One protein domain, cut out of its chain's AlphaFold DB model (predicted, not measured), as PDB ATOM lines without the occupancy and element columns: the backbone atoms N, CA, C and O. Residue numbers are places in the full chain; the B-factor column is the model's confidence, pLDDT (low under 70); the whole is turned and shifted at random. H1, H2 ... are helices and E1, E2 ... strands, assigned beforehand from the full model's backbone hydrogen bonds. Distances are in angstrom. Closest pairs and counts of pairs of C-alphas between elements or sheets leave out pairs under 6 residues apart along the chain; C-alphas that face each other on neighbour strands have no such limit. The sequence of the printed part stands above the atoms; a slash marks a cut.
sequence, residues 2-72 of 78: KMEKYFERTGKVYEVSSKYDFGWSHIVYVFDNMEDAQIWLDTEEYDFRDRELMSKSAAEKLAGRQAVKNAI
ATOM      1  N   LYS A   2     102.911 136.996 141.329       85.00
ATOM      2  CA  LYS A   2     103.621 135.751 140.978       85.00
ATOM      3  C   LYS A   2     102.608 134.622 140.737       85.00
ATOM      4  O   LYS A   2     101.613 134.580 141.465       85.00
ATOM      5  N   MET A   3     102.838 133.751 139.749       87.56
ATOM      6  CA  MET A   3     101.901 132.658 139.431       87.56
ATOM      7  C   MET A   3     101.736 131.664 140.576       87.56
ATOM      8  O   MET A   3     100.615 131.248 140.838       87.56
ATOM      9  N   GLU A   4     102.791 131.409 141.348       85.56
ATOM     10  CA  GLU A   4     102.745 130.582 142.564       85.56
ATOM     11  C   GLU A   4     101.646 131.056 143.531       85.56
ATOM     12  O   GLU A   4     100.741 130.306 143.877       85.56
ATOM     13  N   LYS A   5     101.625 132.356 143.861       90.19
ATOM     14  CA  LYS A   5     100.596 132.947 144.737       90.19
ATOM     15  C   LYS A   5      99.191 132.906 144.133       90.19
ATOM     16  O   LYS A   5      98.194 132.952 144.851       90.19
ATOM     17  N   TYR A   6      99.086 132.926 142.804       90.62
ATOM     18  CA  TYR A   6      97.797 132.814 142.122       90.62
ATOM     19  C   TYR A   6      97.259 131.398 142.219       90.62
ATOM     20  O   TYR A   6      96.086 131.208 142.555       90.62
ATOM     21  N   PHE A   7      98.136 130.431 141.996       91.38
ATOM     22  CA  PHE A   7      97.829 129.031 142.144       91.38
ATOM     23  C   PHE A   7      97.460 128.683 143.587       91.38
ATOM     24  O   PHE A   7      96.384 128.139 143.793       91.38
ATOM     25  N   GLU A   8      98.235 129.103 144.593       92.50
ATOM     26  CA  GLU A   8      97.919 128.888 146.021       92.50
ATOM     27  C   GLU A   8      96.492 129.326 146.391       92.50
ATOM     28  O   GLU A   8      95.816 128.684 147.191       92.50
ATOM     29  N   ARG A   9      96.007 130.420 145.790       92.38
ATOM     30  CA  ARG A   9      94.667 130.958 146.052       92.38
ATOM     31  C   ARG A   9      93.554 130.247 145.281       92.38
ATOM     32  O   ARG A   9      92.409 130.270 145.724       92.38
ATOM     33  N   THR A  10      93.841 129.730 144.090       92.69
ATOM     34  CA  THR A  10      92.803 129.287 143.139       92.69
ATOM     35  C   THR A  10      92.836 127.794 142.829       92.69
ATOM     36  O   THR A  10      91.869 127.275 142.278       92.69
ATOM     37  N   GLY A  11      93.934 127.113 143.158       93.31
ATOM     38  CA  GLY A  11      94.211 125.726 142.795       93.31
ATOM     39  C   GLY A  11      94.332 125.488 141.290       93.31
ATOM     40  O   GLY A  11      94.263 124.343 140.860       93.31
ATOM     41  N   LYS A  12      94.428 126.548 140.475       94.50
ATOM     42  CA  LYS A  12      94.451 126.456 139.014       94.50
ATOM     43  C   LYS A  12      95.421 127.456 138.414       94.50
ATOM     44  O   LYS A  12      95.536 128.579 138.895       94.50
ATOM     45  N   VAL A  13      96.044 127.085 137.307       95.62
ATOM     46  CA  VAL A  13      96.800 127.992 136.439       95.62
ATOM     47  C   VAL A  13      96.410 127.728 134.991       95.62
ATOM     48  O   VAL A  13      96.031 126.610 134.640       95.62
ATOM     49  N   TYR A  14      96.419 128.779 134.178       95.50
ATOM     50  CA  TYR A  14      96.097 128.683 132.763       95.50
ATOM     51  C   TYR A  14      97.365 128.882 131.957       95.50
ATOM     52  O   TYR A  14      98.167 129.752 132.280       95.50
ATOM     53  N   GLU A  15      97.516 128.094 130.912       94.00
ATOM     54  CA  GLU A  15      98.552 128.270 129.909       94.00
ATOM     55  C   GLU A  15      97.869 128.654 128.592       94.00
ATOM     56  O   GLU A  15      96.768 128.166 128.303       94.00
ATOM     57  N   VAL A  16      98.473 129.573 127.836       94.62
ATOM     58  CA  VAL A  16      97.996 129.938 126.501       94.62
ATOM     59  C   VAL A  16      99.089 129.741 125.454       94.62
ATOM     60  O   VAL A  16      99.951 130.600 125.274       94.62
ATOM     61  N   SER A  17      98.959 128.660 124.690       93.38
ATOM     62  CA  SER A  17      99.764 128.377 123.507       93.38
ATOM     63  C   SER A  17      99.272 129.214 122.335       93.38
ATOM     64  O   SER A  17      98.129 129.079 121.889       93.38
ATOM     65  N   SER A  18     100.137 130.081 121.830       92.75
ATOM     66  CA  SER A  18      99.836 131.052 120.787       92.75
ATOM     67  C   SER A  18     100.655 130.760 119.539       92.75
ATOM     68  O   SER A  18     101.870 130.608 119.608       92.75
ATOM     69  N   LYS A  19      99.992 130.707 118.386       92.50
ATOM     70  CA  LYS A  19     100.638 130.553 117.079       92.50
ATOM     71  C   LYS A  19     100.203 131.673 116.146       92.50
ATOM     72  O   LYS A  19      99.013 131.996 116.084       92.50
ATOM     73  N   TYR A  20     101.157 132.214 115.391       90.06
ATOM     74  CA  TYR A  20     100.894 133.153 114.308       90.06
ATOM     75  C   TYR A  20     101.131 132.477 112.953       90.06
ATOM     76  O   TYR A  20     102.249 132.083 112.644       90.06
ATOM     77  N   ASP A  21     100.072 132.339 112.156       83.50
ATOM     78  CA  ASP A  21     100.129 131.726 110.815       83.50
ATOM     79  C   ASP A  21      99.436 132.644 109.789       83.50
ATOM     80  O   ASP A  21     100.071 133.200 108.900       83.50
ATOM     81  N   PHE A  22      98.154 132.963 110.019       86.12
ATOM     82  CA  PHE A  22      97.378 133.969 109.262       86.12
ATOM     83  C   PHE A  22      96.509 134.843 110.184       86.12
ATOM     84  O   PHE A  22      95.406 135.270 109.842       86.12
ATOM     85  N   GLY A  23      97.006 135.061 111.400       88.62
ATOM     86  CA  GLY A  23      96.284 135.618 112.538       88.62
ATOM     87  C   GLY A  23      96.686 134.892 113.819       88.62
ATOM     88  O   GLY A  23      97.308 133.829 113.767       88.62
ATOM     89  N   TRP A  24      96.343 135.476 114.964       90.75
ATOM     90  CA  TRP A  24      96.608 134.853 116.257       90.75
ATOM     91  C   TRP A  24      95.630 133.709 116.512       90.75
ATOM     92  O   TRP A  24      94.414 133.909 116.539       90.75
ATOM     93  N   SER A  25      96.175 132.512 116.706       91.44
ATOM     94  CA  SER A  25      95.447 131.343 117.187       91.44
ATOM     95  C   SER A  25      95.922 131.011 118.592       91.44
ATOM     96  O   SER A  25      97.126 130.927 118.830       91.44
ATOM     97  N   HIS A  26      94.977 130.822 119.511       94.19
ATOM     98  CA  HIS A  26      95.257 130.544 120.913       94.19
ATOM     99  C   HIS A  26      94.607 129.227 121.331       94.19
ATOM    100  O   HIS A  26      93.405 129.028 121.133       94.19
ATOM    101  N   ILE A  27      95.385 128.352 121.960       93.69
ATOM    102  CA  ILE A  27      94.895 127.162 122.650       93.69
ATOM    103  C   ILE A  27      95.104 127.382 124.139       93.69
ATOM    104  O   ILE A  27      96.193 127.744 124.568       93.69
ATOM    105  N   VAL A  28      94.045 127.184 124.921       95.69
ATOM    106  CA  VAL A  28      94.097 127.367 126.370       95.69
ATOM    107  C   VAL A  28      94.166 126.008 127.044       95.69
ATOM    108  O   VAL A  28      93.292 125.166 126.825       95.69
ATOM    109  N   TYR A  29      95.149 125.835 127.919       95.56
ATOM    110  CA  TYR A  29      95.248 124.700 128.824       95.56
ATOM    111  C   TYR A  29      94.985 125.150 130.260       95.56
ATOM    112  O   TYR A  29      95.246 126.294 130.639       95.56
ATOM    113  N   VAL A  30      94.436 124.254 131.071       96.12
ATOM    114  CA  VAL A  30      94.231 124.475 132.505       96.12
ATOM    115  C   VAL A  30      94.882 123.354 133.295       96.12
ATOM    116  O   VAL A  30      94.603 122.179 133.062       96.12
ATOM    117  N   PHE A  31      95.715 123.728 134.256       94.81
ATOM    118  CA  PHE A  31      96.420 122.799 135.127       94.81
ATOM    119  C   PHE A  31      95.917 122.948 136.559       94.81
ATOM    120  O   PHE A  31      95.714 124.062 137.048       94.81
ATOM    121  N   ASP A  32      95.737 121.808 137.225       94.31
ATOM    122  CA  ASP A  32      95.427 121.724 138.656       94.31
ATOM    123  C   ASP A  32      96.717 121.566 139.503       94.31
ATOM    124  O   ASP A  32      96.643 121.422 140.721       94.31
ATOM    125  N   ASN A  33      97.896 121.596 138.863       91.88
ATOM    126  CA  ASN A  33      99.226 121.462 139.461       91.88
ATOM    127  C   ASN A  33     100.209 122.443 138.790       91.88
ATOM    128  O   ASN A  33     100.252 122.527 137.564       91.88
ATOM    129  N   MET A  34     101.000 123.174 139.580       90.44
ATOM    130  CA  MET A  34     102.036 124.079 139.057       90.44
ATOM    131  C   MET A  34     103.227 123.343 138.460       90.44
ATOM    132  O   MET A  34     103.813 123.846 137.508       90.44
ATOM    133  N   GLU A  35     103.590 122.185 139.010       90.62
ATOM    134  CA  GLU A  35     104.722 121.403 138.512       90.62
ATOM    135  C   GLU A  35     104.446 120.921 137.086       90.62
ATOM    136  O   GLU A  35     105.226 121.211 136.185       90.62
ATOM    137  N   ASP A  36     103.276 120.321 136.849       91.31
ATOM    138  CA  ASP A  36     102.859 119.899 135.506       91.31
ATOM    139  C   ASP A  36     102.770 121.079 134.532       91.31
ATOM    140  O   ASP A  36     103.158 120.960 133.371       91.31
ATOM    141  N   ALA A  37     102.275 122.230 134.999       91.31
ATOM    142  CA  ALA A  37     102.183 123.438 134.186       91.31
ATOM    143  C   ALA A  37     103.567 123.958 133.768       91.31
ATOM    144  O   ALA A  37     103.743 124.401 132.635       91.31
ATOM    145  N   GLN A  38     104.544 123.890 134.675       90.94
ATOM    146  CA  GLN A  38     105.916 124.313 134.422       90.94
ATOM    147  C   GLN A  38     106.642 123.331 133.497       90.94
ATOM    148  O   GLN A  38     107.222 123.759 132.507       90.94
ATOM    149  N   ILE A  39     106.528 122.020 133.748       90.31
ATOM    150  CA  ILE A  39     107.070 120.972 132.865       90.31
ATOM    151  C   ILE A  39     106.527 121.145 131.446       90.31
ATOM    152  O   ILE A  39     107.271 121.077 130.468       90.31
ATOM    153  N   TRP A  40     105.222 121.391 131.327       89.19
ATOM    154  CA  TRP A  40     104.597 121.619 130.036       89.19
ATOM    155  C   TRP A  40     105.122 122.900 129.376       89.19
ATOM    156  O   TRP A  40     105.451 122.868 128.195       89.19
ATOM    157  N   LEU A  41     105.262 124.007 130.115       89.38
ATOM    158  CA  LEU A  41     105.828 125.258 129.595       89.38
ATOM    159  C   LEU A  41     107.254 125.068 129.054       89.38
ATOM    160  O   LEU A  41     107.580 125.610 128.003       89.38
ATOM    161  N   ASP A  42     108.061 124.265 129.746       88.25
ATOM    162  CA  ASP A  42     109.459 123.993 129.401       88.25
ATOM    163  C   ASP A  42     109.617 122.934 128.289       88.25
ATOM    164  O   ASP A  42     110.731 122.656 127.842       88.25
ATOM    165  N   THR A  43     108.517 122.329 127.823       85.88
ATOM    166  CA  THR A  43     108.548 121.345 126.736       85.88
ATOM    167  C   THR A  43     108.769 122.040 125.391       85.88
ATOM    168  O   THR A  43     107.975 122.888 124.983       85.88
ATOM    169  N   GLU A  44     109.826 121.641 124.680       70.94
ATOM    170  CA  GLU A  44     110.165 122.163 123.354       70.94
ATOM    171  C   GLU A  44     109.052 121.868 122.330       70.94
ATOM    172  O   GLU A  44     108.616 120.726 122.173       70.94
ATOM    173  N   GLU A  45     108.604 122.898 121.603       69.88
ATOM    174  CA  GLU A  45     107.674 122.741 120.482       69.88
ATOM    175  C   GLU A  45     108.341 123.022 119.141       69.88
ATOM    176  O   GLU A  45     108.950 124.066 118.924       69.88
ATOM    177  N   TYR A  46     108.118 122.117 118.191       66.38
ATOM    178  CA  TYR A  46     108.623 122.224 116.823       66.38
ATOM    179  C   TYR A  46     107.786 123.152 115.909       66.38
ATOM    180  O   TYR A  46     108.167 123.368 114.762       66.38
ATOM    181  N   ASP A  47     106.652 123.697 116.379       76.06
ATOM    182  CA  ASP A  47     105.629 124.377 115.549       76.06
ATOM    183  C   ASP A  47     105.570 125.916 115.719       76.06
ATOM    184  O   ASP A  47     104.543 126.530 115.424       76.06
ATOM    185  N   PHE A  48     106.655 126.545 116.201       81.81
ATOM    186  CA  PHE A  48     106.780 127.998 116.445       81.81
ATOM    187  C   PHE A  48     105.611 128.590 117.242       81.81
ATOM    188  O   PHE A  48     104.822 129.394 116.736       81.81
ATOM    189  N   ARG A  49     105.492 128.172 118.501       88.56
ATOM    190  CA  ARG A  49     104.449 128.659 119.398       88.56
ATOM    191  C   ARG A  49     105.042 129.343 120.612       88.56
ATOM    192  O   ARG A  49     106.006 128.852 121.193       88.56
ATOM    193  N   ASP A  50     104.398 130.428 121.013       89.44
ATOM    194  CA  ASP A  50     104.671 131.098 122.274       89.44
ATOM    195  C   ASP A  50     103.749 130.518 123.343       89.44
ATOM    196  O   ASP A  50     102.538 130.418 123.139       89.44
ATOM    197  N   ARG A  51     104.319 130.129 124.480       91.12
ATOM    198  CA  ARG A  51     103.593 129.558 125.615       91.12
ATOM    199  C   ARG A  51     103.767 130.465 126.821       91.12
ATOM    200  O   ARG A  51     104.871 130.932 127.100       91.12
ATOM    201  N   GLU A  52     102.684 130.727 127.541       93.31
ATOM    202  CA  GLU A  52     102.715 131.607 128.710       93.31
ATOM    203  C   GLU A  52     101.739 131.138 129.791       93.31
ATOM    204  O   GLU A  52     100.551 130.921 129.536       93.31
ATOM    205  N   LEU A  53     102.237 131.046 131.029       94.31
ATOM    206  CA  LEU A  53     101.412 130.821 132.214       94.31
ATOM    207  C   LEU A  53     100.796 132.130 132.699       94.31
ATOM    208  O   LEU A  53     101.486 133.112 132.974       94.31
ATOM    209  N   MET A  54      99.482 132.129 132.887       95.06
ATOM    210  CA  MET A  54      98.736 133.315 133.270       95.06
ATOM    211  C   MET A  54      97.495 133.011 134.114       95.06
ATOM    212  O   MET A  54      97.076 131.871 134.332       95.06
ATOM    213  N   SER A  55      96.886 134.078 134.633       95.88
ATOM    214  CA  SER A  55      95.621 133.981 135.358       95.88
ATOM    215  C   SER A  55      94.447 133.749 134.404       95.88
ATOM    216  O   SER A  55      94.504 134.106 133.227       95.88
ATOM    217  N   LYS A  56      93.323 133.252 134.935       95.88
ATOM    218  CA  LYS A  56      92.092 133.052 134.155       95.88
ATOM    219  C   LYS A  56      91.670 134.313 133.398       95.88
ATOM    220  O   LYS A  56      91.354 134.253 132.220       95.88
ATOM    221  N   SER A  57      91.689 135.464 134.069       96.25
ATOM    222  CA  SER A  57      91.283 136.739 133.468       96.25
ATOM    223  C   SER A  57      92.223 137.197 132.353       96.25
ATOM    224  O   SER A  57      91.772 137.827 131.401       96.25
ATOM    225  N   ALA A  58      93.522 136.905 132.467       96.62
ATOM    226  CA  ALA A  58      94.485 137.209 131.413       96.62
ATOM    227  C   ALA A  58      94.254 136.302 130.196       96.62
ATOM    228  O   ALA A  58      94.148 136.808 129.082       96.62
ATOM    229  N   ALA A  59      94.026 135.004 130.425       96.56
ATOM    230  CA  ALA A  59      93.679 134.060 129.367       96.56
ATOM    231  C   ALA A  59      92.361 134.439 128.670       96.56
ATOM    232  O   ALA A  59      92.273 134.404 127.447       96.56
ATOM    233  N   GLU A  60      91.344 134.884 129.417       97.56
ATOM    234  CA  GLU A  60      90.074 135.345 128.836       97.56
ATOM    235  C   GLU A  60      90.251 136.608 127.988       97.56
ATOM    236  O   GLU A  60      89.530 136.787 127.008       97.56
ATOM    237  N   LYS A  61      91.190 137.483 128.363       97.25
ATOM    238  CA  LYS A  61      91.513 138.699 127.611       97.25
ATOM    239  C   LYS A  61      92.278 138.384 126.324       97.25
ATOM    240  O   LYS A  61      92.044 139.059 125.328       97.25
ATOM    241  N   LEU A  62      93.174 137.398 126.361       95.75
ATOM    242  CA  LEU A  62      94.014 137.015 125.228       95.75
ATOM    243  C   LEU A  62      93.274 136.094 124.246       95.75
ATOM    244  O   LEU A  62      93.120 136.428 123.079       95.75
ATOM    245  N   ALA A  63      92.760 134.966 124.735       95.25
ATOM    246  CA  ALA A  63      92.158 133.909 123.920       95.25
ATOM    247  C   ALA A  63      90.622 133.986 123.834       95.25
ATOM    248  O   ALA A  63      89.993 133.280 123.044       95.25
ATOM    249  N   GLY A  64      89.990 134.827 124.657       96.62
ATOM    250  CA  GLY A  64      88.537 134.945 124.739       96.62
ATOM    251  C   GLY A  64      87.894 133.984 125.746       96.62
ATOM    252  O   GLY A  64      88.366 132.880 126.022       96.62
ATOM    253  N   ARG A  65      86.739 134.394 126.288       96.81
ATOM    254  CA  ARG A  65      86.002 133.635 127.320       96.81
ATOM    255  C   ARG A  65      85.622 132.219 126.891       96.81
ATOM    256  O   ARG A  65      85.644 131.306 127.711       96.81
ATOM    257  N   GLN A  66      85.255 132.037 125.622       96.44
ATOM    258  CA  GLN A  66      84.832 130.734 125.117       96.44
ATOM    259  C   GLN A  66      86.007 129.750 125.026       96.44
ATOM    260  O   GLN A  66      85.826 128.582 125.361       96.44
ATOM    261  N   ALA A  67      87.202 130.222 124.656       95.25
ATOM    262  CA  ALA A  67      88.412 129.401 124.645       95.25
ATOM    263  C   ALA A  67      88.787 128.953 126.063       95.25
ATOM    264  O   ALA A  67      89.010 127.773 126.294       95.25
ATOM    265  N   VAL A  68      88.732 129.863 127.042       96.56
ATOM    266  CA  VAL A  68      88.990 129.532 128.456       96.56
ATOM    267  C   VAL A  68      87.950 128.570 129.031       96.56
ATOM    268  O   VAL A  68      88.289 127.686 129.816       96.56
ATOM    269  N   LYS A  69      86.675 128.710 128.651       96.31
ATOM    270  CA  LYS A  69      85.621 127.764 129.055       96.31
ATOM    271  C   LYS A  69      85.866 126.363 128.488       96.31
ATOM    272  O   LYS A  69      85.556 125.385 129.158       96.31
ATOM    273  N   ASN A  70      86.427 126.294 127.285       95.69
ATOM    274  CA  ASN A  70      86.771 125.059 126.588       95.69
ATOM    275  C   ASN A  70      88.237 124.648 126.815       95.69
ATOM    276  O   ASN A  70      88.766 123.873 126.020       95.69
ATOM    277  N   ALA A  71      88.893 125.180 127.854       95.06
ATOM    278  CA  ALA A  71      90.299 124.911 128.107       95.06
ATOM    279  C   ALA A  71      90.554 123.405 128.228       95.06
ATOM    280  O   ALA A  71      89.814 122.679 128.899       95.06
ATOM    281  N   ILE A  72      91.620 122.953 127.581       95.38
ATOM    282  CA  ILE A  72      92.043 121.558 127.602       95.38
ATOM    283  C   ILE A  72      92.663 121.286 128.969       95.38
ATOM    284  O   ILE A  72      93.457 122.082 129.472       95.38
TER     285      ILE A  72
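AT A GLANCE: This is residues 2 to 72 of the 78 residues of an uncharacterized protein of Clostridium sp. HMb25 (UniProt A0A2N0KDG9). A long two-stranded hairpin, E1 and E2, forms the middle; H3 and H4 pack on one side, H2 on the other, near the end where H1 sits. Residues 42 to 55 loop back from H2, with short antiparallel pairings to E1. The printed part has 71 residues, with four named helices and two named strands in the order H1 E1 E2 H2 H3 H4; the class is mixed. It is compact, radius of gyration of the C-alphas 11.8 A, spanning 37 by 27 by 19 A.

HOW THE PARTS SIT: E1, residues 13 to 20, and E2, residues 24 to 31, form an antiparallel hairpin; N 27 and O 17 are within hydrogen-bond range, 2.8 A. The closest C-alphas of E2 and H3, residues 56 to 63, are those of His 26 and Ala 63, 5.5 A. H3 touches H4, residues 65 to 69, closest at the C-alphas of Glu 60 and Val 68, 5.9 A. H1, residues 3 to 10, and H2, residues 34 to 41, are close but not clearly touching, closest at the C-alphas of Phe 7 and Met 34, 7.2 A. In H1, H2, H3 and H4 every O i to N i+4 pair is within hydrogen-bond range.

IN THESE COORDINATES: E1 measures 23.1 A and E2 22.4 A from first to last C-alpha. H1 begins at C-alpha 3 (101.901, 132.658, 139.431); H4 ends at C-alpha 69 (85.621, 127.764, 129.055).

THE WHOLE: The printed part has no cut. The link from H2 to H3 is long, and its residues 45 to 46 are under pLDDT 70.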